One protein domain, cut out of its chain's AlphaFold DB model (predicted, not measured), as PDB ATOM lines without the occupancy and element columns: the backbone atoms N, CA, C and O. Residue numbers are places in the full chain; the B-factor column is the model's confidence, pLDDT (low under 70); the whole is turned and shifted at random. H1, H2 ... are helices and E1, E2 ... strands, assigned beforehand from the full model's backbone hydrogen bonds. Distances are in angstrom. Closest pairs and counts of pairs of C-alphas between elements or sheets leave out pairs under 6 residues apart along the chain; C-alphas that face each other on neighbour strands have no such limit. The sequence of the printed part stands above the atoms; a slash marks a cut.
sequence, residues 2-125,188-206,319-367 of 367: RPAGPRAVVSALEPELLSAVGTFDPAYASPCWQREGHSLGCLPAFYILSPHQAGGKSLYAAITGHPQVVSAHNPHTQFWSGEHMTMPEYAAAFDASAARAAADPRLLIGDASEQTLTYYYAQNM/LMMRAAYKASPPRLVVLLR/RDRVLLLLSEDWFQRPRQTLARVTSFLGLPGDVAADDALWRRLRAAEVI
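Overview. This is residues 2 to 125, 188 to 206 and 319 to 367 of the 367 residues of the protein "Sulfotransferase" of Monoraphidium neglectum (UniProt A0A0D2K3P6). A small wall of three parallel strands, E3, E4 and E5, has helices H3 and H8 over one face, and H9 makes a corner with H3 where their ends meet. On the E3 side of this wall lie a small hairpin of E1 and E2 with H5 packed on it, and a cluster of short helices, H1, H2 and H6, with H4 touching H2; long unnamed stretches run among these parts. The printed part has 192 residues, with named elements in the order H1 H2 E1 E2 E3 H3 H4 H5 H6 E4 E5 H7 H8 H9: nine helices and five strands. The class is mixed, helices and strands, but only 91 residues, under half, are in named elements. The whole is compact, with a radius of gyration of the C-alphas of 16.5 A and spans of 49 by 39 by 32 A.

Arrangement. Begin at the parallel sheet, where the inner strand E4, residues 200 to 205, has two edge neighbours, E3, residues 46 to 49, and E5, residues 322 to 326. Between E3 and E4 look for N 49 and O 202, 2.8 A apart and within hydrogen-bond range; between E4 and E5, N 203 and O 323 are also 2.8 A apart. Residues 46 to 47 of E3 also pair, parallel, with the unnamed residues 110 to 111. H3, residues 56 to 64, is on the sheet over E3 at a height over the sheet of 9.9 A, along the strands at 9 degrees on the local plane. On the same face is H8, residues 334 to 345, at a height over the sheet of 9.3 A; it lies over E4, and only just not over E5, on which 2 of its C-alphas fall. H7, residues 327 to 332, only grazes the sheet with its residues 327 to 330. H9, residues 355 to 364, is not on the sheet; it and H3 touch only at their ends, with the C-alphas of Ala 62 and Leu 361 closest at 4.7 A. Away from this sheet, find the antiparallel hairpin of E1, residues 32 to 34, and E2, residues 40 to 42, with N 33 and O 41 2.8 A apart. The closest C-alphas of E2 and H5, residues 95 to 103, are those of Cys 42 and Ala 98, 5.6 A apart. H1, residues 6 to 13, and H6, residues 188 to 193, touch about perpendicular at 82 degrees, the C-alphas of Arg 7 and Ala 192 closest at 4.5 A. H2, residues 16 to 19, touches H4, residues 87 to 92, with the C-alphas of Leu 17 and Met 87 closest at 5.4 A. Every O i to N i+4 pair is within hydrogen-bond range in H1 and H3 to H9; H2 is too short for such a pair.

Along the chain. Find C-alpha 6 at (132.015, 123.799, 141.818), where H1 begins. E4 starts from C-alpha 200 at (133.998, 141.403, 138.106) and measures 16.0 A from first to last C-alpha; E5 measures 13.4 A. H8 is 16.1 A long, H5 12.7 A and H3 12.2 A. H9 runs 14.4 A to C-alpha 364 at (140.559, 153.995, 122.236).

Size, cuts and confidence. The two C-alphas farthest apart are those of Arg 2 and Ala 356, 53.1 A. Expect two cuts: residues 126 to 187 are not printed, with 13.6 A between C-alphas 125 and 188, and residues 207 to 318 are not printed, with 20.5 A between C-alphas 206 and 319. The links H2 to E1 and H3 to H4 are long. The mean pLDDT of the printed part is 91.8, and residues 2 to 4 and 366 to 367 are under 70.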
ATOM      1  N   ARG A   2     125.645 116.139 150.379       37.44
ATOM      2  CA  ARG A   2     125.793 117.553 149.987       37.44
ATOM      3  C   ARG A   2     126.237 117.601 148.515       37.44
ATOM      4  O   ARG A   2     127.086 116.783 148.156       37.44
ATOM      5  N   PRO A   3     125.687 118.495 147.676       50.47
ATOM      6  CA  PRO A   3     126.167 118.641 146.309       50.47
ATOM      7  C   PRO A   3     127.664 118.970 146.337       50.47
ATOM      8  O   PRO A   3     128.115 119.776 147.154       50.47
ATOM      9  N   ALA A   4     128.436 118.305 145.478       62.50
ATOM     10  CA  ALA A   4     129.852 118.593 145.313       62.50
ATOM     11  C   ALA A   4     130.021 120.077 144.934       62.50
ATOM     12  O   ALA A   4     129.297 120.589 144.079       62.50
ATOM     13  N   GLY A   5     130.945 120.787 145.588       73.56
ATOM     14  CA  GLY A   5     131.205 122.193 145.263       73.56
ATOM     15  C   GLY A   5     131.714 122.355 143.820       73.56
ATOM     16  O   GLY A   5     132.260 121.395 143.271       73.56
ATOM     17  N   PRO A   6     131.619 123.558 143.211       79.56
ATOM     18  CA  PRO A   6     132.015 123.799 141.818       79.56
ATOM     19  C   PRO A   6     133.378 123.222 141.437       79.56
ATOM     20  O   PRO A   6     133.519 122.582 140.400       79.56
ATOM     21  N   ARG A   7     134.371 123.373 142.322       83.56
ATOM     22  CA  ARG A   7     135.723 122.853 142.105       83.56
ATOM     23  C   ARG A   7     135.765 121.330 142.024       83.56
ATOM     24  O   ARG A   7     136.484 120.824 141.184       83.56
ATOM     25  N   ALA A   8     135.002 120.607 142.840       83.25
ATOM     26  CA  ALA A   8     134.986 119.146 142.798       83.25
ATOM     27  C   ALA A   8     134.355 118.628 141.497       83.25
ATOM     28  O   ALA A   8     134.910 117.731 140.874       83.25
ATOM     29  N   VAL A   9     133.252 119.241 141.049       83.94
ATOM     30  CA  VAL A   9     132.609 118.892 139.768       83.94
ATOM     31  C   VAL A   9     133.553 119.165 138.596       83.94
ATOM     32  O   VAL A   9     133.765 118.293 137.759       83.94
ATOM     33  N   VAL A  10     134.165 120.352 138.558       88.62
ATOM     34  CA  VAL A  10     135.093 120.732 137.484       88.62
ATOM     35  C   VAL A  10     136.383 119.914 137.540       88.62
ATOM     36  O   VAL A  10     136.834 119.463 136.503       88.62
ATOM     37  N   SER A  11     136.947 119.624 138.717       86.31
ATOM     38  CA  SER A  11     138.107 118.728 138.843       86.31
ATOM     39  C   SER A  11     137.827 117.325 138.310       86.31
ATOM     40  O   SER A  11     138.742 116.681 137.810       86.31
ATOM     41  N   ALA A  12     136.591 116.844 138.438       83.12
ATOM     42  CA  ALA A  12     136.230 115.503 138.002       83.12
ATOM     43  C   ALA A  12     135.932 115.429 136.492       83.12
ATOM     44  O   ALA A  12     136.229 114.413 135.868       83.12
ATOM     45  N   LEU A  13     135.374 116.497 135.908       82.06
ATOM     46  CA  LEU A  13     135.027 116.564 134.482       82.06
ATOM     47  C   LEU A  13     136.153 117.144 133.608       82.06
ATOM     48  O   LEU A  13     136.414 116.621 132.534       82.06
ATOM     49  N   GLU A  14     136.836 118.189 134.079       85.50
ATOM     50  CA  GLU A  14     137.843 118.978 133.349       85.50
ATOM     51  C   GLU A  14     139.042 119.350 134.256       85.50
ATOM     52  O   GLU A  14     139.241 120.520 134.601       85.50
ATOM     53  N   PRO A  15     139.866 118.372 134.682       84.56
ATOM     54  CA  PRO A  15     140.970 118.608 135.619       84.56
ATOM     55  C   PRO A  15     142.046 119.568 135.087       84.56
ATOM     56  O   PRO A  15     142.619 120.331 135.867       84.56
ATOM     57  N   GLU A  16     142.302 119.560 133.775       86.25
ATOM     58  CA  GLU A  16     143.286 120.434 133.115       86.25
ATOM     59  C   GLU A  16     142.956 121.920 133.313       86.25
ATOM     60  O   GLU A  16     143.847 122.725 133.568       86.25
ATOM     61  N   LEU A  17     141.667 122.268 133.355       87.50
ATOM     62  CA  LEU A  17     141.217 123.643 133.562       87.50
ATOM     63  C   LEU A  17     141.705 124.234 134.898       87.50
ATOM     64  O   LEU A  17     141.798 125.450 135.057       87.50
ATOM     65  N   LEU A  18     141.993 123.382 135.885       87.94
ATOM     66  CA  LEU A  18     142.348 123.797 137.241       87.94
ATOM     67  C   LEU A  18     143.828 123.599 137.577       87.94
ATOM     68  O   LEU A  18     144.267 124.129 138.602       87.94
ATOM     69  N   SER A  19     144.575 122.834 136.778       80.44
ATOM     70  CA  SER A  19     145.945 122.418 137.107       80.44
ATOM     71  C   SER A  19     146.961 123.553 136.974       80.44
ATOM     72  O   SER A  19     147.928 123.597 137.729       80.44
ATOM     73  N   ALA A  20     146.717 124.503 136.071       81.06
ATOM     74  CA  ALA A  20     147.661 125.570 135.742       81.06
ATOM     75  C   ALA A  20     147.534 126.839 136.608       81.06
ATOM     76  O   ALA A  20     148.361 127.746 136.502       81.06
ATOM     77  N   VAL A  21     146.507 126.926 137.464       90.19
ATOM     78  CA  VAL A  21     146.202 128.133 138.252       90.19
ATOM     79  C   VAL A  21     146.630 127.955 139.710       90.19
ATOM     80  O   VAL A  21     145.985 127.244 140.496       90.19
ATOM     81  N   GLY A  22     147.697 128.659 140.095       91.19
ATOM     82  CA  GLY A  22     148.228 128.695 141.459       91.19
ATOM     83  C   GLY A  22     147.346 129.463 142.449       91.19
ATOM     84  O   GLY A  22     146.219 129.868 142.149       91.19
ATOM     85  N   THR A  23     147.808 129.607 143.688       93.19
ATOM     86  CA  THR A  23     147.120 130.432 144.695       93.19
ATOM     87  C   THR A  23     147.289 131.902 144.343       93.19
ATOM     88  O   THR A  23     148.414 132.343 144.128       93.19
ATOM     89  N   PHE A  24     146.180 132.640 144.275       95.94
ATOM     90  CA  PHE A  24     146.241 134.059 143.949       95.94
ATOM     91  C   PHE A  24     146.857 134.863 145.089       95.94
ATOM     92  O   PHE A  24     146.475 134.690 146.247       95.94
ATOM     93  N   ASP A  25     147.785 135.741 144.735       95.56
ATOM     94  CA  ASP A  25     148.456 136.653 145.645       95.56
ATOM     95  C   ASP A  25     147.596 137.921 145.830       95.56
ATOM     96  O   ASP A  25     147.334 138.632 144.854       95.56
ATOM     97  N   PRO A  26     147.130 138.215 147.060       95.56
ATOM     98  CA  PRO A  26     146.275 139.366 147.335       95.56
ATOM     99  C   PRO A  26     146.979 140.720 147.165       95.56
ATOM    100  O   PRO A  26     146.304 141.747 147.220       95.56
ATOM    101  N   ALA A  27     148.303 140.752 146.970       96.06
ATOM    102  CA  ALA A  27     149.032 141.983 146.678       96.06
ATOM    103  C   ALA A  27     148.664 142.585 145.311       96.06
ATOM    104  O   ALA A  27     148.840 143.787 145.115       96.06
ATOM    105  N   TYR A  28     148.141 141.779 144.382       96.94
ATOM    106  CA  TYR A  28     147.778 142.211 143.035       96.94
ATOM    107  C   TYR A  28     146.275 142.472 142.913       96.94
ATOM    108  O   TYR A  28     145.439 141.692 143.371       96.94
ATOM    109  N   ALA A  29     145.917 143.556 142.224       96.50
ATOM    110  CA  ALA A  29     144.528 143.875 141.902       96.50
ATOM    111  C   ALA A  29     143.917 142.872 140.903       96.50
ATOM    112  O   ALA A  29     142.706 142.634 140.919       96.50
ATOM    113  N   SER A  30     144.756 142.267 140.055       96.69
ATOM    114  CA  SER A  30     144.381 141.160 139.172       96.69
ATOM    115  C   SER A  30     144.671 139.795 139.812       96.69
ATOM    116  O   SER A  30     145.642 139.685 140.558       96.69
ATOM    117  N   PRO A  31     143.884 138.738 139.519       96.75
ATOM    118  CA  PRO A  31     144.140 137.377 139.998       96.75
ATOM    119  C   PRO A  31     145.455 136.799 139.455       96.75
ATOM    120  O   PRO A  31     145.482 136.120 138.428       96.75
ATOM    121  N   CYS A  32     146.552 137.072 140.157       96.38
ATOM    122  CA  CYS A  32     147.898 136.669 139.775       96.38
ATOM    123  C   CYS A  32     148.491 135.664 140.763       96.38
ATOM    124  O   CYS A  32     148.154 135.679 141.942       96.38
ATOM    125  N   TRP A  33     149.370 134.785 140.294       95.44
ATOM    126  CA  TRP A  33     150.077 133.792 141.100       95.44
ATOM    127  C   TRP A  33     151.521 133.648 140.621       95.44
ATOM    128  O   TRP A  33     151.840 133.899 139.458       95.44
ATOM    129  N   GLN A  34     152.392 133.199 141.519       94.56
ATOM    130  CA  GLN A  34     153.773 132.870 141.176       94.56
ATOM    131  C   GLN A  34     153.822 131.548 140.402       94.56
ATOM    132  O   GLN A  34     153.270 130.539 140.853       94.56
ATOM    133  N   ARG A  35     154.473 131.555 139.237       90.88
ATOM    134  CA  ARG A  35     154.831 130.354 138.472       90.88
ATOM    135  C   ARG A  35     156.251 129.909 138.839       90.88
ATOM    136  O   ARG A  35     157.001 130.626 139.506       90.88
ATOM    137  N   GLU A  36     156.635 128.723 138.380       83.94
ATOM    138  CA  GLU A  36     158.028 128.279 138.456       83.94
ATOM    139  C   GLU A  36     158.959 129.289 137.756       83.94
ATOM    140  O   GLU A  36     158.588 129.933 136.771       83.94
ATOM    141  N   GLY A  37     160.163 129.478 138.302       82.06
ATOM    142  CA  GLY A  37     161.142 130.427 137.758       82.06
ATOM    143  C   GLY A  37     160.858 131.909 138.043       82.06
ATOM    144  O   GLY A  37     161.373 132.758 137.324       82.06
ATOM    145  N   HIS A  38     160.064 132.234 139.074       75.75
ATOM    146  CA  HIS A  38     159.759 133.613 139.513       75.75
ATOM    147  C   HIS A  38     159.012 134.479 138.484       75.75
ATOM    148  O   HIS A  38     159.042 135.708 138.559       75.75
ATOM    149  N   SER A  39     158.334 133.853 137.519       87.94
ATOM    150  CA  SER A  39     157.451 134.562 136.592       87.94
ATOM    151  C   SER A  39     156.039 134.691 137.175       87.94
ATOM    152  O   SER A  39     155.568 133.820 137.909       87.94
ATOM    153  N   LEU A  40     155.351 135.789 136.855       94.88
ATOM    154  CA  LEU A  40     153.980 136.030 137.301       94.88
ATOM    155  C   LEU A  40     152.996 135.511 136.247       94.88
ATOM    156  O   LEU A  40     153.039 135.940 135.097       94.88
ATOM    157  N   GLY A  41     152.094 134.614 136.640       95.06
ATOM    158  CA  GLY A  41     150.910 134.278 135.852       95.06
ATOM    159  C   GLY A  41     149.719 135.092 136.325       95.06
ATOM    160  O   GLY A  41     149.562 135.273 137.528       95.06
ATOM    161  N   CYS A  42     148.869 135.558 135.413       95.31
ATOM    162  CA  CYS A  42     147.643 136.267 135.773       95.31
ATOM    163  C   CYS A  42     146.455 135.782 134.943       95.31
ATOM    164  O   CYS A  42     146.606 135.377 133.793       95.31
ATOM    165  N   LEU A  43     145.270 135.859 135.544       95.62
ATOM    166  CA  LEU A  43     143.989 135.774 134.855       95.62
ATOM    167  C   LEU A  43     143.286 137.145 134.891       95.62
ATOM    168  O   LEU A  43     143.625 137.983 135.734       95.62
ATOM    169  N   PRO A  44     142.300 137.391 134.011       96.44
ATOM    170  CA  PRO A  44     141.516 138.622 134.034       96.44
ATOM    171  C   PRO A  44     140.847 138.918 135.387       96.44
ATOM    172  O   PRO A  44     140.186 138.080 135.997       96.44
ATOM    173  N   ALA A  45     140.964 140.161 135.846       97.44
ATOM    174  CA  ALA A  45     140.249 140.693 137.005       97.44
ATOM    175  C   ALA A  45     138.789 141.038 136.684       97.44
ATOM    176  O   ALA A  45     137.943 141.105 137.585       97.44
ATOM    177  N   PHE A  46     138.489 141.267 135.405       97.56
ATOM    178  CA  PHE A  46     137.144 141.523 134.923       97.56
ATOM    179  C   PHE A  46     136.892 140.929 133.537       97.56
ATOM    180  O   PHE A  46     137.821 140.721 132.760       97.56
ATOM    181  N   TYR A  47     135.614 140.699 133.241       97.38
ATOM    182  CA  TYR A  47     135.136 140.257 131.937       97.38
ATOM    183  C   TYR A  47     134.051 141.193 131.417       97.38
ATOM    184  O   TYR A  47     133.143 141.549 132.173       97.38
ATOM    185  N   ILE A  48     134.103 141.531 130.129       96.81
ATOM    186  CA  ILE A  48     132.942 142.036 129.394       96.81
ATOM    187  C   ILE A  48     132.200 140.829 128.827       96.81
ATOM    188  O   ILE A  48     132.669 140.167 127.904       96.81
ATOM    189  N   LEU A  49     131.050 140.516 129.413       96.69
ATOM    190  CA  LEU A  49     130.183 139.434 128.969       96.69
ATOM    191  C   LEU A  49     129.085 140.014 128.081       96.69
ATOM    192  O   LEU A  49     128.121 140.600 128.566       96.69
ATOM    193  N   SER A  50     129.216 139.853 126.774       94.56
ATOM    194  CA  SER A  50     128.244 140.376 125.813       94.56
ATOM    195  C   SER A  50     128.030 139.377 124.694       94.56
ATOM    196  O   SER A  50     129.030 138.872 124.193       94.56
ATOM    197  N   PRO A  51     126.802 139.134 124.221       93.56
ATOM    198  CA  PRO A  51     126.625 138.367 122.997       93.56
ATOM    199  C   PRO A  51     127.221 139.136 121.804       93.56
ATOM    200  O   PRO A  51     127.392 140.360 121.839       93.56
ATOM    201  N   HIS A  52     127.478 138.431 120.703       92.44
ATOM    202  CA  HIS A  52     127.807 139.089 119.441       92.44
ATOM    203  C   HIS A  52     126.713 140.106 119.044       92.44
ATOM    204  O   HIS A  52     125.532 139.919 119.352       92.44
ATOM    205  N   GLN A  53     127.123 141.184 118.362       94.88
ATOM    206  CA  GLN A  53     126.273 142.316 117.944       94.88
ATOM    207  C   GLN A  53     125.687 143.177 119.088       94.88
ATOM    208  O   GLN A  53     124.789 143.986 118.849       94.88
ATOM    209  N   ALA A  54     126.218 143.077 120.315       95.38
ATOM    210  CA  ALA A  54     125.840 143.948 121.441       95.38
ATOM    211  C   ALA A  54     126.857 145.061 121.771       95.38
ATOM    212  O   ALA A  54     126.637 145.837 122.695       95.38
ATOM    213  N   GLY A  55     127.966 145.175 121.032       93.81
ATOM    214  CA  GLY A  55     128.956 146.242 121.248       93.81
ATOM    215  C   GLY A  55     129.959 145.988 122.382       93.81
ATOM    216  O   GLY A  55     130.614 146.921 122.835       93.81
ATOM    217  N   GLY A  56     130.121 144.740 122.837       94.19
ATOM    218  CA  GLY A  56     131.098 144.419 123.885       94.19
ATOM    219  C   GLY A  56     132.537 144.730 123.495       94.19
ATOM    220  O   GLY A  56     133.280 145.254 124.319       94.19
ATOM    221  N   LYS A  57     132.914 144.500 122.230       91.81
ATOM    222  CA  LYS A  57     134.245 144.846 121.717       91.81
ATOM    223  C   LYS A  57     134.526 146.349 121.796       91.81
ATOM    224  O   LYS A  57     135.598 146.726 122.259       91.81
ATOM    225  N   SER A  58     133.573 147.200 121.402       93.50
ATOM    226  CA  SER A  58     133.757 148.658 121.461       93.50
ATOM    227  C   SER A  58     133.796 149.164 122.903       93.50
ATOM    228  O   SER A  58     134.658 149.971 123.246       93.50
ATOM    229  N   LEU A  59     132.943 148.626 123.783       95.56
ATOM    230  CA  LEU A  59     133.009 148.926 125.216       95.56
ATOM    231  C   LEU A  59     134.365 148.514 125.808       95.56
ATOM    232  O   LEU A  59     134.976 149.267 126.564       95.56
ATOM    233  N   TYR A  60     134.853 147.329 125.450       95.19
ATOM    234  CA  TYR A  60     136.137 146.830 125.914       95.19
ATOM    235  C   TYR A  60     137.307 147.698 125.440       95.19
ATOM    236  O   TYR A  60     138.139 148.081 126.262       95.19
ATOM    237  N   ALA A  61     137.332 148.074 124.157       93.56
ATOM    238  CA  ALA A  61     138.326 148.986 123.594       93.56
ATOM    239  C   ALA A  61     138.332 150.350 124.310       93.56
ATOM    240  O   ALA A  61     139.390 150.878 124.644       93.56
ATOM    241  N   ALA A  62     137.159 150.891 124.653       95.38
ATOM    242  CA  ALA A  62     137.081 152.121 125.434       95.38
ATOM    243  C   ALA A  62     137.688 151.961 126.843       95.38
ATOM    244  O   ALA A  62     138.452 152.815 127.297       95.38
ATOM    245  N   ILE A  63     137.390 150.856 127.539       95.00
ATOM    246  CA  ILE A  63     137.889 150.581 128.901       95.00
ATOM    247  C   ILE A  63     139.409 150.379 128.921       95.00
ATOM    248  O   ILE A  63     140.068 150.838 129.856       95.00
ATOM    249  N   THR A  64     139.993 149.739 127.902       93.56
ATOM    250  CA  THR A  64     141.455 149.558 127.807       93.56
ATOM    251  C   THR A  64     142.205 150.870 127.572       93.56
ATOM    252  O   THR A  64     143.409 150.938 127.822       93.56
ATOM    253  N   GLY A  65     141.506 151.948 127.201       93.88
ATOM    254  CA  GLY A  65     142.049 153.305 127.226       93.88
ATOM    255  C   GLY A  65     142.411 153.800 128.635       93.88
ATOM    256  O   GLY A  65     143.199 154.743 128.769       93.88
ATOM    257  N   HIS A  66     141.880 153.190 129.700       96.44
ATOM    258  CA  HIS A  66     142.103 153.634 131.074       96.44
ATOM    259  C   HIS A  66     143.555 153.369 131.533       96.44
ATOM    260  O   HIS A  66     144.041 152.252 131.372       96.44
ATOM    261  N   PRO A  67     144.259 154.324 132.180       95.31
ATOM    262  CA  PRO A  67     145.670 154.155 132.562       95.31
ATOM    263  C   PRO A  67     145.975 152.949 133.464       95.31
ATOM    264  O   PRO A  67     147.077 152.414 133.420       95.31
ATOM    265  N   GLN A  68     145.003 152.534 134.281       96.81
ATOM    266  CA  GLN A  68     145.114 151.362 135.158       96.81
ATOM    267  C   GLN A  68     144.575 150.053 134.562       96.81
ATOM    268  O   GLN A  68     144.520 149.049 135.267       96.81
ATOM    269  N   VAL A  69     144.178 150.032 133.290       96.38
ATOM    270  CA  VAL A  69     143.784 148.798 132.602       96.38
ATOM    271  C   VAL A  69     144.898 148.397 131.646       96.38
ATOM    272  O   VAL A  69     145.375 149.195 130.842       96.38
ATOM    273  N   VAL A  70     145.332 147.145 131.743       91.44
ATOM    274  CA  VAL A  70     146.350 146.570 130.867       91.44
ATOM    275  C   VAL A  70     145.824 145.280 130.297       91.44
ATOM    276  O   VAL A  70     145.592 144.311 131.010       91.44
ATOM    277  N   SER A  71     145.606 145.265 128.990       77.00
ATOM    278  CA  SER A  71     145.217 144.032 128.343       77.00
ATOM    279  C   SER A  71     145.726 143.984 126.919       77.00
ATOM    280  O   SER A  71     145.242 144.684 126.036       77.00
ATOM    281  N   ALA A  72     146.766 143.179 126.741       72.19
ATOM    282  CA  ALA A  72     147.470 142.968 125.483       72.19
ATOM    283  C   ALA A  72     147.130 141.599 124.865       72.19
ATOM    284  O   ALA A  72     147.992 140.972 124.257       72.19
ATOM    285  N   HIS A  73     145.900 141.113 125.058       78.88
ATOM    286  CA  HIS A  73     145.436 139.836 124.507       78.88
ATOM    287  C   HIS A  73     144.385 140.062 123.413       78.88
ATOM    288  O   HIS A  73     143.726 141.104 123.371       78.88
ATOM    289  N   ASN A  74     144.208 139.065 122.546       78.44
ATOM    290  CA  ASN A  74     143.094 139.037 121.607       78.44
ATOM    291  C   ASN A  74     141.778 138.819 122.385       78.44
ATOM    292  O   ASN A  74     141.598 137.733 122.937       78.44
ATOM    293  N   PRO A  75     140.831 139.775 122.401       76.69
ATOM    294  CA  PRO A  75     139.571 139.611 123.122       76.69
ATOM    295  C   PRO A  75     138.638 138.568 122.492       76.69
ATOM    296  O   PRO A  75     137.586 138.303 123.048       76.69
ATOM    297  N   HIS A  76     139.002 137.954 121.362       77.75
ATOM    298  CA  HIS A  76     138.239 136.888 120.709       77.75
ATOM    299  C   HIS A  76     138.812 135.484 120.966       77.75
ATOM    300  O   HIS A  76     138.583 134.581 120.166       77.75
ATOM    301  N   THR A  77     139.566 135.270 122.051       82.06
ATOM    302  CA  THR A  77     140.085 133.923 122.366       82.06
ATOM    303  C   THR A  77     138.973 132.913 122.631       82.06
ATOM    304  O   THR A  77     139.192 131.734 122.407       82.06
ATOM    305  N   GLN A  78     137.793 133.328 123.112       90.00
ATOM    306  CA  GLN A  78     136.651 132.426 123.355       90.00
ATOM    307  C   GLN A  78     137.018 131.218 124.241       90.00
ATOM    308  O   GLN A  78     136.389 130.164 124.166       90.00
ATOM    309  N   PHE A  79     138.034 131.371 125.099       92.75
ATOM    310  CA  PHE A  79     138.662 130.273 125.837       92.75
ATOM    311  C   PHE A  79     137.666 129.433 126.642       92.75
ATOM    312  O   PHE A  79     137.735 128.202 126.635       92.75
ATOM    313  N   TRP A  80     136.749 130.106 127.342       93.12
ATOM    314  CA  TRP A  80     135.778 129.457 128.218       93.12
ATOM    315  C   TRP A  80     134.703 128.685 127.451       93.12
ATOM    316  O   TRP A  80     134.234 127.657 127.938       93.12
ATOM    317  N   SER A  81     134.339 129.170 126.265       92.19
ATOM    318  CA  SER A  81     133.282 128.613 125.416       92.19
ATOM    319  C   SER A  81     133.799 127.530 124.469       92.19
ATOM    320  O   SER A  81     133.080 126.580 124.174       92.19
ATOM    321  N   GLY A  82     135.046 127.652 124.008       90.50
ATOM    322  CA  GLY A  82     135.689 126.728 123.077       90.50
ATOM    323  C   GLY A  82     136.594 125.701 123.758       90.50
ATOM    324  O   GLY A  82     136.906 125.797 124.941       90.50
ATOM    325  N   GLU A  83     137.060 124.720 122.989       89.31
ATOM    326  CA  GLU A  83     137.948 123.646 123.465       89.31
ATOM    327  C   GLU A  83     139.349 123.648 122.833       89.31
ATOM    328  O   GLU A  83     140.135 122.743 123.098       89.31
ATOM    329  N   HIS A  84     139.659 124.677 122.041       89.50
ATOM    330  CA  HIS A  84     140.852 124.797 121.194       89.50
ATOM    331  C   HIS A  84     142.133 125.216 121.936       89.50
ATOM    332  O   HIS A  84     143.180 125.336 121.312       89.50
ATOM    333  N   MET A  85     142.049 125.491 123.240       90.12
ATOM    334  CA  MET A  85     143.161 126.018 124.033       90.12
ATOM    335  C   MET A  85     143.163 125.424 125.446       90.12
ATOM    336  O   MET A  85     142.111 125.158 126.031       90.12
ATOM    337  N   THR A  86     144.337 125.212 126.013       92.00
ATOM    338  CA  THR A  86     144.554 124.757 127.394       92.00
ATOM    339  C   THR A  86     144.593 125.949 128.360       92.00
ATOM    340  O   THR A  86     144.766 127.098 127.947       92.00
ATOM    341  N   MET A  87     144.411 125.724 129.664       92.44
ATOM    342  CA  MET A  87     144.521 126.800 130.659       92.44
ATOM    343  C   MET A  87     145.927 127.439 130.702       92.44
ATOM    344  O   MET A  87     145.995 128.666 130.807       92.44
ATOM    345  N   PRO A  88     147.050 126.694 130.590       92.19
ATOM    346  CA  PRO A  88     148.375 127.294 130.434       92.19
ATOM    347  C   PRO A  88     148.478 128.247 129.241       92.19
ATOM    348  O   PRO A  88     148.990 129.351 129.401       92.19
ATOM    349  N   GLU A  89     147.967 127.858 128.071       92.44
ATOM    350  CA  GLU A  89     147.988 128.702 126.869       92.44
ATOM    351  C   GLU A  89     147.126 129.959 127.048       92.44
ATOM    352  O   GLU A  89     147.554 131.058 126.695       92.44
ATOM    353  N   TYR A  90     145.953 129.830 127.680       93.44
ATOM    354  CA  TYR A  90     145.118 130.985 128.013       93.44
ATOM    355  C   TYR A  90     145.824 131.942 128.972       93.44
ATOM    356  O   TYR A  90     145.841 133.148 128.745       93.44
ATOM    357  N   ALA A  91     146.446 131.416 130.028       92.81
ATOM    358  CA  ALA A  91     147.206 132.225 130.972       92.81
ATOM    359  C   ALA A  91     148.422 132.890 130.304       92.81
ATOM    360  O   ALA A  91     148.743 134.031 130.636       92.81
ATOM    361  N   ALA A  92     149.071 132.211 129.352       92.31
ATOM    362  CA  ALA A  92     150.197 132.742 128.586       92.31
ATOM    363  C   ALA A  92     149.797 133.928 127.690       92.31
ATOM    364  O   ALA A  92     150.588 134.854 127.505       92.31
ATOM    365  N   ALA A  93     148.547 133.974 127.210       92.88
ATOM    366  CA  ALA A  93     148.024 135.120 126.458       92.88
ATOM    367  C   ALA A  93     148.046 136.438 127.263       92.88
ATOM    368  O   ALA A  93     147.985 137.523 126.680       92.88
ATOM    369  N   PHE A  94     148.170 136.363 128.593       94.00
ATOM    370  CA  PHE A  94     148.257 137.523 129.478       94.00
ATOM    371  C   PHE A  94     149.673 137.821 129.979       94.00
ATOM    372  O   PHE A  94     149.824 138.782 130.727       94.00
ATOM    373  N   ASP A  95     150.712 137.094 129.561       94.31
ATOM    374  CA  ASP A  95     152.066 137.233 130.125       94.31
ATOM    375  C   ASP A  95     152.636 138.656 129.976       94.31
ATOM    376  O   ASP A  95     153.213 139.203 130.917       94.31
ATOM    377  N   ALA A  96     152.384 139.327 128.847       94.06
ATOM    378  CA  ALA A  96     152.770 140.731 128.665       94.06
ATOM    379  C   ALA A  96     152.037 141.679 129.637       94.06
ATOM    380  O   ALA A  96     152.602 142.662 130.118       94.06
ATOM    381  N   SER A  97     150.776 141.379 129.953       95.25
ATOM    382  CA  SER A  97     149.981 142.152 130.913       95.25
ATOM    383  C   SER A  97     150.404 141.836 132.354       95.25
ATOM    384  O   SER A  97     150.500 142.745 133.177       95.25
ATOM    385  N   ALA A  98     150.748 140.577 132.638       95.50
ATOM    386  CA  ALA A  98     151.281 140.122 133.917       95.50
ATOM    387  C   ALA A  98     152.643 140.760 134.226       95.50
ATOM    388  O   ALA A  98     152.856 141.222 135.342       95.50
ATOM    389  N   ALA A  99     153.531 140.897 133.237       94.88
ATOM    390  CA  ALA A  99     154.800 141.611 133.399       94.88
ATOM    391  C   ALA A  99     154.594 143.084 133.799       94.88
ATOM    392  O   ALA A  99     155.326 143.619 134.631       94.88
ATOM    393  N   ARG A 100     153.558 143.743 133.261       95.81
ATOM    394  CA  ARG A 100     153.188 145.107 133.670       95.81
ATOM    395  C   ARG A 100     152.599 145.132 135.080       95.81
ATOM    396  O   ARG A 100     152.970 146.004 135.858       95.81
ATOM    397  N   ALA A 101     151.740 144.173 135.423       95.56
ATOM    398  CA  ALA A 101     151.189 144.038 136.772       95.56
ATOM    399  C   ALA A 101     152.273 143.736 137.825       95.56
ATOM    400  O   ALA A 101     152.167 144.190 138.959       95.56
ATOM    401  N   ALA A 102     153.349 143.035 137.453       95.25
ATOM    402  CA  ALA A 102     154.514 142.837 138.313       95.25
ATOM    403  C   ALA A 102     155.221 144.162 138.661       95.25
ATOM    404  O   ALA A 102     155.740 144.297 139.766       95.25
ATOM    405  N   ALA A 103     155.214 145.138 137.746       95.69
ATOM    406  CA  ALA A 103     155.785 146.468 137.961       95.69
ATOM    407  C   ALA A 103     154.825 147.439 138.676       95.69
ATOM    408  O   ALA A 103     155.271 148.281 139.452       95.69
ATOM    409  N   ASP A 104     153.517 147.332 138.429       97.19
ATOM    410  CA  ASP A 104     152.479 148.075 139.150       97.19
ATOM    411  C   ASP A 104     151.320 147.131 139.523       97.19
ATOM    412  O   ASP A 104     150.461 146.837 138.682       97.19
ATOM    413  N   PRO A 105     151.249 146.671 140.787       97.12
ATOM    414  CA  PRO A 105     150.268 145.676 141.213       97.12
ATOM    415  C   PRO A 105     148.822 146.187 141.208       97.12
ATOM    416  O   PRO A 105     147.894 145.405 141.406       97.12
ATOM    417  N   ARG A 106     148.597 147.486 140.963       97.38
ATOM    418  CA  ARG A 106     147.257 148.090 140.885       97.38
ATOM    419  C   ARG A 106     146.587 147.887 139.525       97.38
ATOM    420  O   ARG A 106     145.404 148.184 139.390       97.38
ATOM    421  N   LEU A 107     147.329 147.433 138.515       97.69
ATOM    422  CA  LEU A 107     146.813 147.297 137.156       97.69
ATOM    423  C   LEU A 107     145.791 146.155 137.044       97.69
ATOM    424  O   LEU A 107     146.007 145.036 137.520       97.69
ATOM    425  N   LEU A 108     144.676 146.441 136.371       97.69
ATOM    426  CA  LEU A 108     143.628 145.474 136.065       97.69
ATOM    427  C   LEU A 108     143.834 144.862 134.683       97.69
ATOM    428  O   LEU A 108     143.960 145.575 133.686       97.69
ATOM    429  N   ILE A 109     143.785 143.536 134.625       96.69
ATOM    430  CA  ILE A 109     143.739 142.759 133.387       96.69
ATOM    431  C   ILE A 109     142.278 142.431 133.078       96.69
ATOM    432  O   ILE A 109     141.518 142.079 133.981       96.69
ATOM    433  N   GLY A 110     141.871 142.561 131.818       95.62
ATOM    434  CA  GLY A 110     140.499 142.302 131.373       95.62
ATOM    435  C   GLY A 110     140.430 141.347 130.188       95.62
ATOM    436  O   GLY A 110     141.428 141.182 129.489       95.62
ATOM    437  N   ASP A 111     139.250 140.770 129.965       95.38
ATOM    438  CA  ASP A 111     138.863 139.957 128.798       95.38
ATOM    439  C   ASP A 111     137.441 140.336 128.350       95.38
ATOM    440  O   ASP A 111     136.654 140.855 129.142       95.38
ATOM    441  N   ALA A 112     137.123 140.147 127.073       94.12
ATOM    442  CA  ALA A 112     135.841 140.512 126.471       94.12
ATOM    443  C   ALA A 112     135.339 139.502 125.428       94.12
ATOM    444  O   ALA A 112     134.634 139.876 124.492       94.12
ATOM    445  N   SER A 113     135.693 138.227 125.589       90.81
ATOM    446  CA  SER A 113     135.255 137.145 124.706       90.81
ATOM    447  C   SER A 113     133.730 137.082 124.605       90.81
ATOM    448  O   SER A 113     133.056 136.623 125.533       90.81
ATOM    449  N   GLU A 114     133.176 137.471 123.449       86.25
ATOM    450  CA  GLU A 114     131.721 137.629 123.261       86.25
ATOM    451  C   GLU A 114     130.950 136.319 123.438       86.25
ATOM    452  O   GLU A 114     129.740 136.296 123.684       86.25
ATOM    453  N   GLN A 115     131.658 135.194 123.349       89.75
ATOM    454  CA  GLN A 115     131.025 133.908 123.517       89.75
ATOM    455  C   GLN A 115     130.796 133.487 124.965       89.75
ATOM    456  O   GLN A 115     130.003 132.584 125.207       89.75
ATOM    457  N   THR A 116     131.436 134.151 125.927       93.69
ATOM    458  CA  THR A 116     131.493 133.668 127.313       93.69
ATOM    459  C   THR A 116     130.149 133.794 128.030       93.69
ATOM    460  O   THR A 116     129.836 132.965 128.876       93.69
ATOM    461  N   LEU A 117     129.327 134.799 127.697       95.31
ATOM    462  CA  LEU A 117     128.036 135.010 128.363       95.31
ATOM    463  C   LEU A 117     127.080 133.827 128.173       95.31
ATOM    464  O   LEU A 117     126.423 133.398 129.125       95.31
ATOM    465  N   THR A 118     126.958 133.371 126.931       93.81
ATOM    466  CA  THR A 118     125.972 132.376 126.516       93.81
ATOM    467  C   THR A 118     126.619 130.996 126.554       93.81
ATOM    468  O   THR A 118     127.800 130.841 126.273       93.81
ATOM    469  N   TYR A 119     125.856 129.988 126.966       93.69
ATOM    470  CA  TYR A 119     126.359 128.620 127.144       93.69
ATOM    471  C   TYR A 119     125.415 127.581 126.530       93.69
ATOM    472  O   TYR A 119     125.265 126.479 127.058       93.69
ATOM    473  N   TYR A 120     124.748 127.932 125.425       94.19
ATOM    474  CA  TYR A 120     124.184 126.893 124.560       94.19
ATOM    475  C   TYR A 120     125.320 126.091 123.912       94.19
ATOM    476  O   TYR A 120     126.479 126.495 123.998       94.19
ATOM    477  N   TYR A 121     124.987 124.967 123.284       92.56
ATOM    478  CA  TYR A 121     125.943 123.960 122.828       92.56
ATOM    479  C   TYR A 121     127.211 124.529 122.168       92.56
ATOM    480  O   TYR A 121     128.293 124.367 122.740       92.56
ATOM    481  N   ALA A 122     127.093 125.266 121.053       91.06
ATOM    482  CA  ALA A 122     128.250 125.820 120.335       91.06
ATOM    483  C   ALA A 122     129.116 126.783 121.172       91.06
ATOM    484  O   ALA A 122     130.279 127.019 120.850       91.06
ATOM    485  N   GLN A 123     128.571 127.337 122.257       93.31
ATOM    486  CA  GLN A 123     129.249 128.276 123.155       93.31
ATOM    487  C   GLN A 123     129.599 127.657 124.519       93.31
ATOM    488  O   GLN A 123     129.914 128.367 125.476       93.31
ATOM    489  N   ASN A 124     129.568 126.326 124.609       93.12
ATOM    490  CA  ASN A 124     129.914 125.553 125.798       93.12
ATOM    491  C   ASN A 124     130.641 124.242 125.437       93.12
ATOM    492  O   ASN A 124     130.439 123.213 126.077       93.12
ATOM    493  N   MET A 125     131.508 124.256 124.423       90.25
ATOM    494  CA  MET A 125     132.112 123.054 123.829       90.25
ATOM    495  C   MET A 125     132.864 122.176 124.838       90.25
ATOM    496  O   MET A 125     132.720 120.954 124.807       90.25
ATOM    497  N   LEU A 188     130.180 127.722 135.836       92.94
ATOM    498  CA  LEU A 188     130.724 126.760 136.796       92.94
ATOM    499  C   LEU A 188     132.238 126.587 136.619       92.94
ATOM    500  O   LEU A 188     132.977 126.602 137.606       92.94
ATOM    501  N   MET A 189     132.681 126.461 135.364       93.06
ATOM    502  CA  MET A 189     134.091 126.361 134.979       93.06
ATOM    503  C   MET A 189     134.888 127.568 135.473       93.06
ATOM    504  O   MET A 189     135.878 127.417 136.194       93.06
ATOM    505  N   MET A 190     134.394 128.771 135.179       94.75
ATOM    506  CA  MET A 190     135.008 130.011 135.640       94.75
ATOM    507  C   MET A 190     135.022 130.095 137.168       94.75
ATOM    508  O   MET A 190     136.063 130.367 137.767       94.75
ATOM    509  N   ARG A 191     133.908 129.786 137.843       93.50
ATOM    510  CA  ARG A 191     133.842 129.864 139.309       93.50
ATOM    511  C   ARG A 191     134.865 128.942 139.974       93.50
ATOM    512  O   ARG A 191     135.470 129.330 140.975       93.50
ATOM    513  N   ALA A 192     135.066 127.744 139.425       92.75
ATOM    514  CA  ALA A 192     136.036 126.778 139.925       92.75
ATOM    515  C   ALA A 192     137.492 127.236 139.732       92.75
ATOM    516  O   ALA A 192     138.301 127.081 140.658       92.75
ATOM    517  N   ALA A 193     137.815 127.819 138.573       93.62
ATOM    518  CA  ALA A 193     139.150 128.331 138.261       93.62
ATOM    519  C   ALA A 193     139.532 129.531 139.144       93.62
ATOM    520  O   ALA A 193     140.643 129.584 139.670       93.62
ATOM    521  N   TYR A 194     138.583 130.439 139.395       93.94
ATOM    522  CA  TYR A 194     138.817 131.667 140.162       93.94
ATOM    523  C   TYR A 194     138.769 131.510 141.695       93.94
ATOM    524  O   TYR A 194     139.001 132.474 142.426       93.94
ATOM    525  N   LYS A 195     138.506 130.305 142.224       88.12
ATOM    526  CA  LYS A 195     138.593 129.989 143.668       88.12
ATOM    527  C   LYS A 195     137.846 131.018 144.543       88.12
ATOM    528  O   LYS A 195     136.640 131.191 144.397       88.12
ATOM    529  N   ALA A 196     138.528 131.691 145.470       87.62
ATOM    530  CA  ALA A 196     137.940 132.695 146.360       87.62
ATOM    531  C   ALA A 196     137.892 134.114 145.758       87.62
ATOM    532  O   ALA A 196     137.272 134.991 146.353       87.62
ATOM    533  N   SER A 197     138.476 134.330 144.575       90.44
ATOM    534  CA  SER A 197     138.661 135.654 143.965       90.44
ATOM    535  C   SER A 197     137.932 135.758 142.617       90.44
ATOM    536  O   SER A 197     138.584 135.869 141.580       90.44
ATOM    537  N   PRO A 198     136.585 135.684 142.588       93.94
ATOM    538  CA  PRO A 198     135.839 135.795 141.341       93.94
ATOM    539  C   PRO A 198     136.061 137.168 140.678       93.94
ATOM    540  O   PRO A 198     136.068 138.196 141.372       93.94
ATOM    541  N   PRO A 199     136.194 137.208 139.342       96.50
ATOM    542  CA  PRO A 199     136.365 138.447 138.604       96.50
ATOM    543  C   PRO A 199     135.063 139.253 138.631       96.50
ATOM    544  O   PRO A 199     133.980 138.714 138.887       96.50
ATOM    545  N   ARG A 200     135.167 140.551 138.349       98.25
ATOM    546  CA  ARG A 200     133.998 141.403 138.106       98.25
ATOM    547  C   ARG A 200     133.440 141.135 136.709       98.25
ATOM    548  O   ARG A 200     134.189 141.099 135.741       98.25
ATOM    549  N   LEU A 201     132.132 140.965 136.594       98.31
ATOM    550  CA  LEU A 201     131.449 140.730 135.326       98.31
ATOM    551  C   LEU A 201     130.698 141.996 134.927       98.31
ATOM    552  O   LEU A 201     129.786 142.423 135.632       98.31
ATOM    553  N   VAL A 202     131.072 142.593 133.801       98.44
ATOM    554  CA  VAL A 202     130.304 143.654 133.147       98.44
ATOM    555  C   VAL A 202     129.513 142.991 132.031       98.44
ATOM    556  O   VAL A 202     130.070 142.617 131.005       98.44
ATOM    557  N   VAL A 203     128.221 142.793 132.249       98.38
ATOM    558  CA  VAL A 203     127.330 142.180 131.270       98.38
ATOM    559  C   VAL A 203     126.685 143.277 130.434       98.38
ATOM    560  O   VAL A 203     126.027 144.156 130.988       98.38
ATOM    561  N   LEU A 204     126.849 143.211 129.116       97.88
ATOM    562  CA  LEU A 204     126.259 144.156 128.169       97.88
ATOM    563  C   LEU A 204     125.247 143.422 127.290       97.88
ATOM    564  O   LEU A 204     125.619 142.520 126.537       97.88
ATOM    565  N   LEU A 205     123.975 143.791 127.411       97.81
ATOM    566  CA  LEU A 205     122.862 143.167 126.696       97.81
ATOM    567  C   LEU A 205     122.235 144.177 125.747       97.81
ATOM    568  O   LEU A 205     122.020 145.318 126.131       97.81
ATOM    569  N   ARG A 206     121.899 143.736 124.542       97.31
ATOM    570  CA  ARG A 206     121.157 144.535 123.565       97.31
ATOM    571  C   ARG A 206     119.722 144.047 123.507       97.31
ATOM    572  O   ARG A 206     119.484 142.888 123.831       97.31
ATOM    573  N   ARG A 319     126.321 139.278 143.865       94.75
ATOM    574  CA  ARG A 319     125.575 140.319 143.135       94.75
ATOM    575  C   ARG A 319     126.385 141.602 142.928       94.75
ATOM    576  O   ARG A 319     126.214 142.257 141.903       94.75
ATOM    577  N   ASP A 320     127.259 141.939 143.868       96.12
ATOM    578  CA  ASP A 320     128.200 143.067 143.827       96.12
ATOM    579  C   ASP A 320     129.361 142.860 142.838       96.12
ATOM    580  O   ASP A 320     130.084 143.801 142.523       96.12
ATOM    581  N   ARG A 321     129.528 141.642 142.305       97.19
ATOM    582  CA  ARG A 321     130.495 141.301 141.252       97.19
ATOM    583  C   ARG A 321     129.878 141.286 139.856       97.19
ATOM    584  O   ARG A 321     130.580 140.923 138.917       97.19
ATOM    585  N   VAL A 322     128.615 141.690 139.694       98.44
ATOM    586  CA  VAL A 322     127.928 141.724 138.392       98.44
ATOM    587  C   VAL A 322     127.328 143.107 138.135       98.44
ATOM    588  O   VAL A 322     126.468 143.576 138.880       98.44
ATOM    589  N   LEU A 323     127.727 143.747 137.041       98.62
ATOM    590  CA  LEU A 323     127.110 144.963 136.520       98.62
ATOM    591  C   LEU A 323     126.344 144.608 135.247       98.62
ATOM    592  O   LEU A 323     126.952 144.150 134.289       98.62
ATOM    593  N   LEU A 324     125.028 144.821 135.235       98.31
ATOM    594  CA  LEU A 324     124.203 144.672 134.033       98.31
ATOM    595  C   LEU A 324     124.041 146.037 133.355       98.31
ATOM    596  O   LEU A 324     123.698 147.022 134.018       98.31
ATOM    597  N   LEU A 325     124.280 146.081 132.049       98.44
ATOM    598  CA  LEU A 325     124.175 147.257 131.192       98.44
ATOM    599  C   LEU A 325     123.349 146.937 129.950       98.44
ATOM    600  O   LEU A 325     123.327 145.797 129.484       98.44
ATOM    601  N   LEU A 326     122.729 147.979 129.408       98.38
ATOM    602  CA  LEU A 326     122.073 147.945 128.112       98.38
ATOM    603  C   LEU A 326     123.012 148.515 127.048       98.38
ATOM    604  O   LEU A 326     123.662 149.540 127.267       98.38
ATOM    605  N   SER A 327     123.085 147.863 125.894       98.00
ATOM    606  CA  SER A 327     123.839 148.339 124.734       98.00
ATOM    607  C   SER A 327     123.323 149.690 124.259       98.00
ATOM    608  O   SER A 327     124.108 150.545 123.867       98.00
ATOM    609  N   GLU A 328     122.021 149.932 124.373       97.94
ATOM    610  CA  GLU A 328     121.374 151.194 124.027       97.94
ATOM    611  C   GLU A 328     121.929 152.349 124.876       97.94
ATOM    612  O   GLU A 328     122.229 153.420 124.347       97.94
ATOM    613  N   ASP A 329     122.171 152.113 126.171       98.25
ATOM    614  CA  ASP A 329     122.823 153.088 127.053       98.25
ATOM    615  C   ASP A 329     124.282 153.312 126.669       98.25
ATOM    616  O   ASP A 329     124.777 154.438 126.737       98.25
ATOM    617  N   TRP A 330     124.989 152.254 126.275       97.06
ATOM    618  CA  TRP A 330     126.363 152.374 125.804       97.06
ATOM    619  C   TRP A 330     126.437 153.228 124.534       97.06
ATOM    620  O   TRP A 330     127.234 154.161 124.472       97.06
ATOM    621  N   PHE A 331     125.561 152.979 123.562       95.62
ATOM    622  CA  PHE A 331     125.561 153.684 122.284       95.62
ATOM    623  C   PHE A 331     125.088 155.135 122.405       95.62
ATOM    624  O   PHE A 331     125.684 156.030 121.810       95.62
ATOM    625  N   GLN A 332     124.035 155.392 123.185       97.38
ATOM    626  CA  GLN A 332     123.435 156.728 123.294       97.38
ATOM    627  C   GLN A 332     124.099 157.595 124.370       97.38
ATOM    628  O   GLN A 332     124.096 158.822 124.278       97.38
ATOM    629  N   ARG A 333     124.637 156.970 125.425       97.31
ATOM    630  CA  ARG A 333     125.171 157.638 126.623       97.31
ATOM    631  C   ARG A 333     126.536 157.054 127.027       97.31
ATOM    632  O   ARG A 333     126.709 156.611 128.170       97.31
ATOM    633  N   PRO A 334     127.537 157.055 126.122       96.75
ATOM    634  CA  PRO A 334     128.797 156.348 126.342       96.75
ATOM    635  C   PRO A 334     129.588 156.878 127.543       96.75
ATOM    636  O   PRO A 334     130.140 156.092 128.310       96.75
ATOM    637  N   ARG A 335     129.599 158.198 127.775       97.38
ATOM    638  CA  ARG A 335     130.317 158.799 128.913       97.38
ATOM    639  C   ARG A 335     129.733 158.354 130.254       97.38
ATOM    640  O   ARG A 335     130.480 157.970 131.151       97.38
ATOM    641  N   GLN A 336     128.405 158.363 130.384       97.62
ATOM    642  CA  GLN A 336     127.713 157.915 131.595       97.62
ATOM    643  C   GLN A 336     127.900 156.411 131.813       97.62
ATOM    644  O   GLN A 336     128.127 155.968 132.940       97.62
ATOM    645  N   THR A 337     127.838 155.625 130.739       98.06
ATOM    646  CA  THR A 337     128.065 154.179 130.796       98.06
ATOM    647  C   THR A 337     129.495 153.857 131.235       98.06
ATOM    648  O   THR A 337     129.672 153.056 132.153       98.06
ATOM    649  N   LEU A 338     130.514 154.533 130.689       98.00
ATOM    650  CA  LEU A 338     131.900 154.346 131.131       98.00
ATOM    651  C   LEU A 338     132.118 154.780 132.575       98.00
ATOM    652  O   LEU A 338     132.786 154.053 133.295       98.00
ATOM    653  N   ALA A 339     131.520 155.886 133.031       98.12
ATOM    654  CA  ALA A 339     131.609 156.289 134.437       98.12
ATOM    655  C   ALA A 339     131.074 155.200 135.383       98.12
ATOM    656  O   ALA A 339     131.691 154.891 136.404       98.12
ATOM    657  N   ARG A 340     129.957 154.552 135.018       98.38
ATOM    658  CA  ARG A 340     129.409 153.409 135.771       98.38
ATOM    659  C   ARG A 340     130.354 152.211 135.749       98.38
ATOM    660  O   ARG A 340     130.556 151.584 136.786       98.38
ATOM    661  N   VAL A 341     130.929 151.889 134.589       98.38
ATOM    662  CA  VAL A 341     131.846 150.750 134.442       98.38
ATOM    663  C   VAL A 341     133.143 150.972 135.212       98.38
ATOM    664  O   VAL A 341     133.527 150.103 135.990       98.38
ATOM    665  N   THR A 342     133.813 152.114 135.046       98.19
ATOM    666  CA  THR A 342     135.086 152.385 135.727       98.19
ATOM    667  C   THR A 342     134.903 152.413 137.241       98.19
ATOM    668  O   THR A 342     135.685 151.783 137.952       98.19
ATOM    669  N   SER A 343     133.818 153.025 137.727       98.19
ATOM    670  CA  SER A 343     133.447 153.000 139.144       98.19
ATOM    671  C   SER A 343     133.221 151.572 139.654       98.19
ATOM    672  O   SER A 343     133.804 151.177 140.662       98.19
ATOM    673  N   PHE A 344     132.453 150.754 138.925       98.62
ATOM    674  CA  PHE A 344     132.209 149.351 139.279       98.62
ATOM    675  C   PHE A 344     133.493 148.510 139.316       98.62
ATOM    676  O   PHE A 344     133.654 147.657 140.194       98.62
ATOM    677  N   LEU A 345     134.424 148.759 138.391       98.12
ATOM    678  CA  LEU A 345     135.732 148.105 138.355       98.12
ATOM    679  C   LEU A 345     136.683 148.594 139.462       98.12
ATOM    680  O   LEU A 345     137.677 147.921 139.733       98.12
ATOM    681  N   GLY A 346     136.359 149.699 140.141       97.50
ATOM    682  CA  GLY A 346     137.206 150.319 141.161       97.50
ATOM    683  C   GLY A 346     138.382 151.101 140.575       97.50
ATOM    684  O   GLY A 346     139.405 151.252 141.238       97.50
ATOM    685  N   LEU A 347     138.258 151.561 139.329       97.50
ATOM    686  CA  LEU A 347     139.267 152.372 138.659       97.50
ATOM    687  C   LEU A 347     139.197 153.832 139.159       97.50
ATOM    688  O   LEU A 347     138.098 154.353 139.354       97.50
ATOM    689  N   PRO A 348     140.342 154.503 139.377       95.75
ATOM    690  CA  PRO A 348     140.391 155.880 139.850       95.75
ATOM    691  C   PRO A 348     140.013 156.878 138.754       95.75
ATOM    692  O   PRO A 348     140.279 156.657 137.578       95.75
ATOM    693  N   GLY A 349     139.496 158.032 139.175       93.81
ATOM    694  CA  GLY A 349     139.055 159.097 138.277       93.81
ATOM    695  C   GLY A 349     137.563 159.002 137.965       93.81
ATOM    696  O   GLY A 349     137.010 157.923 137.757       93.81
ATOM    697  N   ASP A 350     136.901 160.155 137.950       93.69
ATOM    698  CA  ASP A 350     135.485 160.254 137.606       93.69
ATOM    699  C   ASP A 350     135.342 160.610 136.125       93.69
ATOM    700  O   ASP A 350     135.497 161.766 135.738       93.69
ATOM    701  N   VAL A 351     135.018 159.623 135.286       95.06
ATOM    702  CA  VAL A 351     134.826 159.821 133.836       95.06
ATOM    703  C   VAL A 351     133.702 160.826 133.539       95.06
ATOM    704  O   VAL A 351     133.719 161.486 132.496       95.06
ATOM    705  N   ALA A 352     132.720 160.981 134.436       93.06
ATOM    706  CA  ALA A 352     131.648 161.954 134.250       93.06
ATOM    707  C   ALA A 352     132.153 163.401 134.374       93.06
ATOM    708  O   ALA A 352     131.660 164.264 133.652       93.06
ATOM    709  N   ALA A 353     133.161 163.648 135.215       93.25
ATOM    710  CA  ALA A 353     133.708 164.980 135.488       93.25
ATOM    711  C   ALA A 353     135.052 165.267 134.785       93.25
ATOM    712  O   ALA A 353     135.353 166.416 134.477       93.25
ATOM    713  N   ASP A 354     135.857 164.240 134.504       96.06
ATOM    714  CA  ASP A 354     137.196 164.369 133.923       96.06
ATOM    715  C   ASP A 354     137.152 164.263 132.388       96.06
ATOM    716  O   ASP A 354     137.045 163.180 131.804       96.06
ATOM    717  N   ASP A 355     137.244 165.413 131.720       96.38
ATOM    718  CA  ASP A 355     137.260 165.501 130.257       96.38
ATOM    719  C   ASP A 355     138.502 164.865 129.619       96.38
ATOM    720  O   ASP A 355     138.421 164.355 128.498       96.38
ATOM    721  N   ALA A 356     139.656 164.898 130.292       96.06
ATOM    722  CA  ALA A 356     140.885 164.325 129.756       96.06
ATOM    723  C   ALA A 356     140.812 162.796 129.775       96.06
ATOM    724  O   ALA A 356     141.114 162.148 128.766       96.06
ATOM    725  N   LEU A 357     140.338 162.227 130.887       96.00
ATOM    726  CA  LEU A 357     140.078 160.798 130.996       96.00
ATOM    727  C   LEU A 357     139.020 160.356 129.981       96.00
ATOM    728  O   LEU A 357     139.262 159.412 129.231       96.00
ATOM    729  N   TRP A 358     137.892 161.067 129.886       96.19
ATOM    730  CA  TRP A 358     136.847 160.771 128.900       96.19
ATOM    731  C   TRP A 358     137.384 160.739 127.461       96.19
ATOM    732  O   TRP A 358     137.160 159.757 126.751       96.19
ATOM    733  N   ARG A 359     138.136 161.764 127.029       95.00
ATOM    734  CA  ARG A 359     138.728 161.802 125.675       95.00
ATOM    735  C   ARG A 359     139.655 160.619 125.422       95.00
ATOM    736  O   ARG A 359     139.638 160.067 124.326       95.00
ATOM    737  N   ARG A 360     140.439 160.217 126.426       94.38
ATOM    738  CA  ARG A 360     141.342 159.066 126.328       94.38
ATOM    739  C   ARG A 360     140.578 157.759 126.120       94.38
ATOM    740  O   ARG A 360     140.938 157.004 125.223       94.38
ATOM    741  N   LEU A 361     139.529 157.510 126.909       93.62
ATOM    742  CA  LEU A 361     138.706 156.306 126.751       93.62
ATOM    743  C   LEU A 361     137.986 156.301 125.397       93.62
ATOM    744  O   LEU A 361     137.993 155.296 124.696       93.62
ATOM    745  N   ARG A 362     137.415 157.441 124.987       92.94
ATOM    746  CA  ARG A 362     136.681 157.532 123.719       92.94
ATOM    747  C   ARG A 362     137.580 157.373 122.493       92.94
ATOM    748  O   ARG A 362     137.142 156.800 121.502       92.94
ATOM    749  N   ALA A 363     138.820 157.856 122.544       89.75
ATOM    750  CA  ALA A 363     139.776 157.685 121.452       89.75
ATOM    751  C   ALA A 363     140.167 156.212 121.239       89.75
ATOM    752  O   ALA A 363     140.399 155.808 120.103       89.75
ATOM    753  N   ALA A 364     140.209 155.412 122.309       84.19
ATOM    754  CA  ALA A 364     140.559 153.995 122.236       84.19
ATOM    755  C   ALA A 364     139.471 153.131 121.568       84.19
ATOM    756  O   ALA A 364     139.789 152.093 121.007       84.19
ATOM    757  N   GLU A 365     138.209 153.571 121.577       80.00
ATOM    758  CA  GLU A 365     137.088 152.877 120.920       80.00
ATOM    759  C   GLU A 365     137.138 152.922 119.385       80.00
ATOM    760  O   GLU A 365     136.516 152.100 118.723       80.00
ATOM    761  N   VAL A 366     137.837 153.904 118.805       61.25
ATOM    762  CA  VAL A 366     137.901 154.120 117.345       61.25
ATOM    763  C   VAL A 366     138.899 153.160 116.664       61.25
ATOM    764  O   VAL A 366     139.118 153.241 115.457       61.25
ATOM    765  N   ILE A 367     139.501 152.251 117.435       44.62
ATOM    766  CA  ILE A 367     140.448 151.212 117.008       44.62
ATOM    767  C   ILE A 367     139.730 149.864 117.041       44.62
ATOM    768  O   ILE A 367     139.880 149.094 116.064       44.62
TER     769      ILE A 367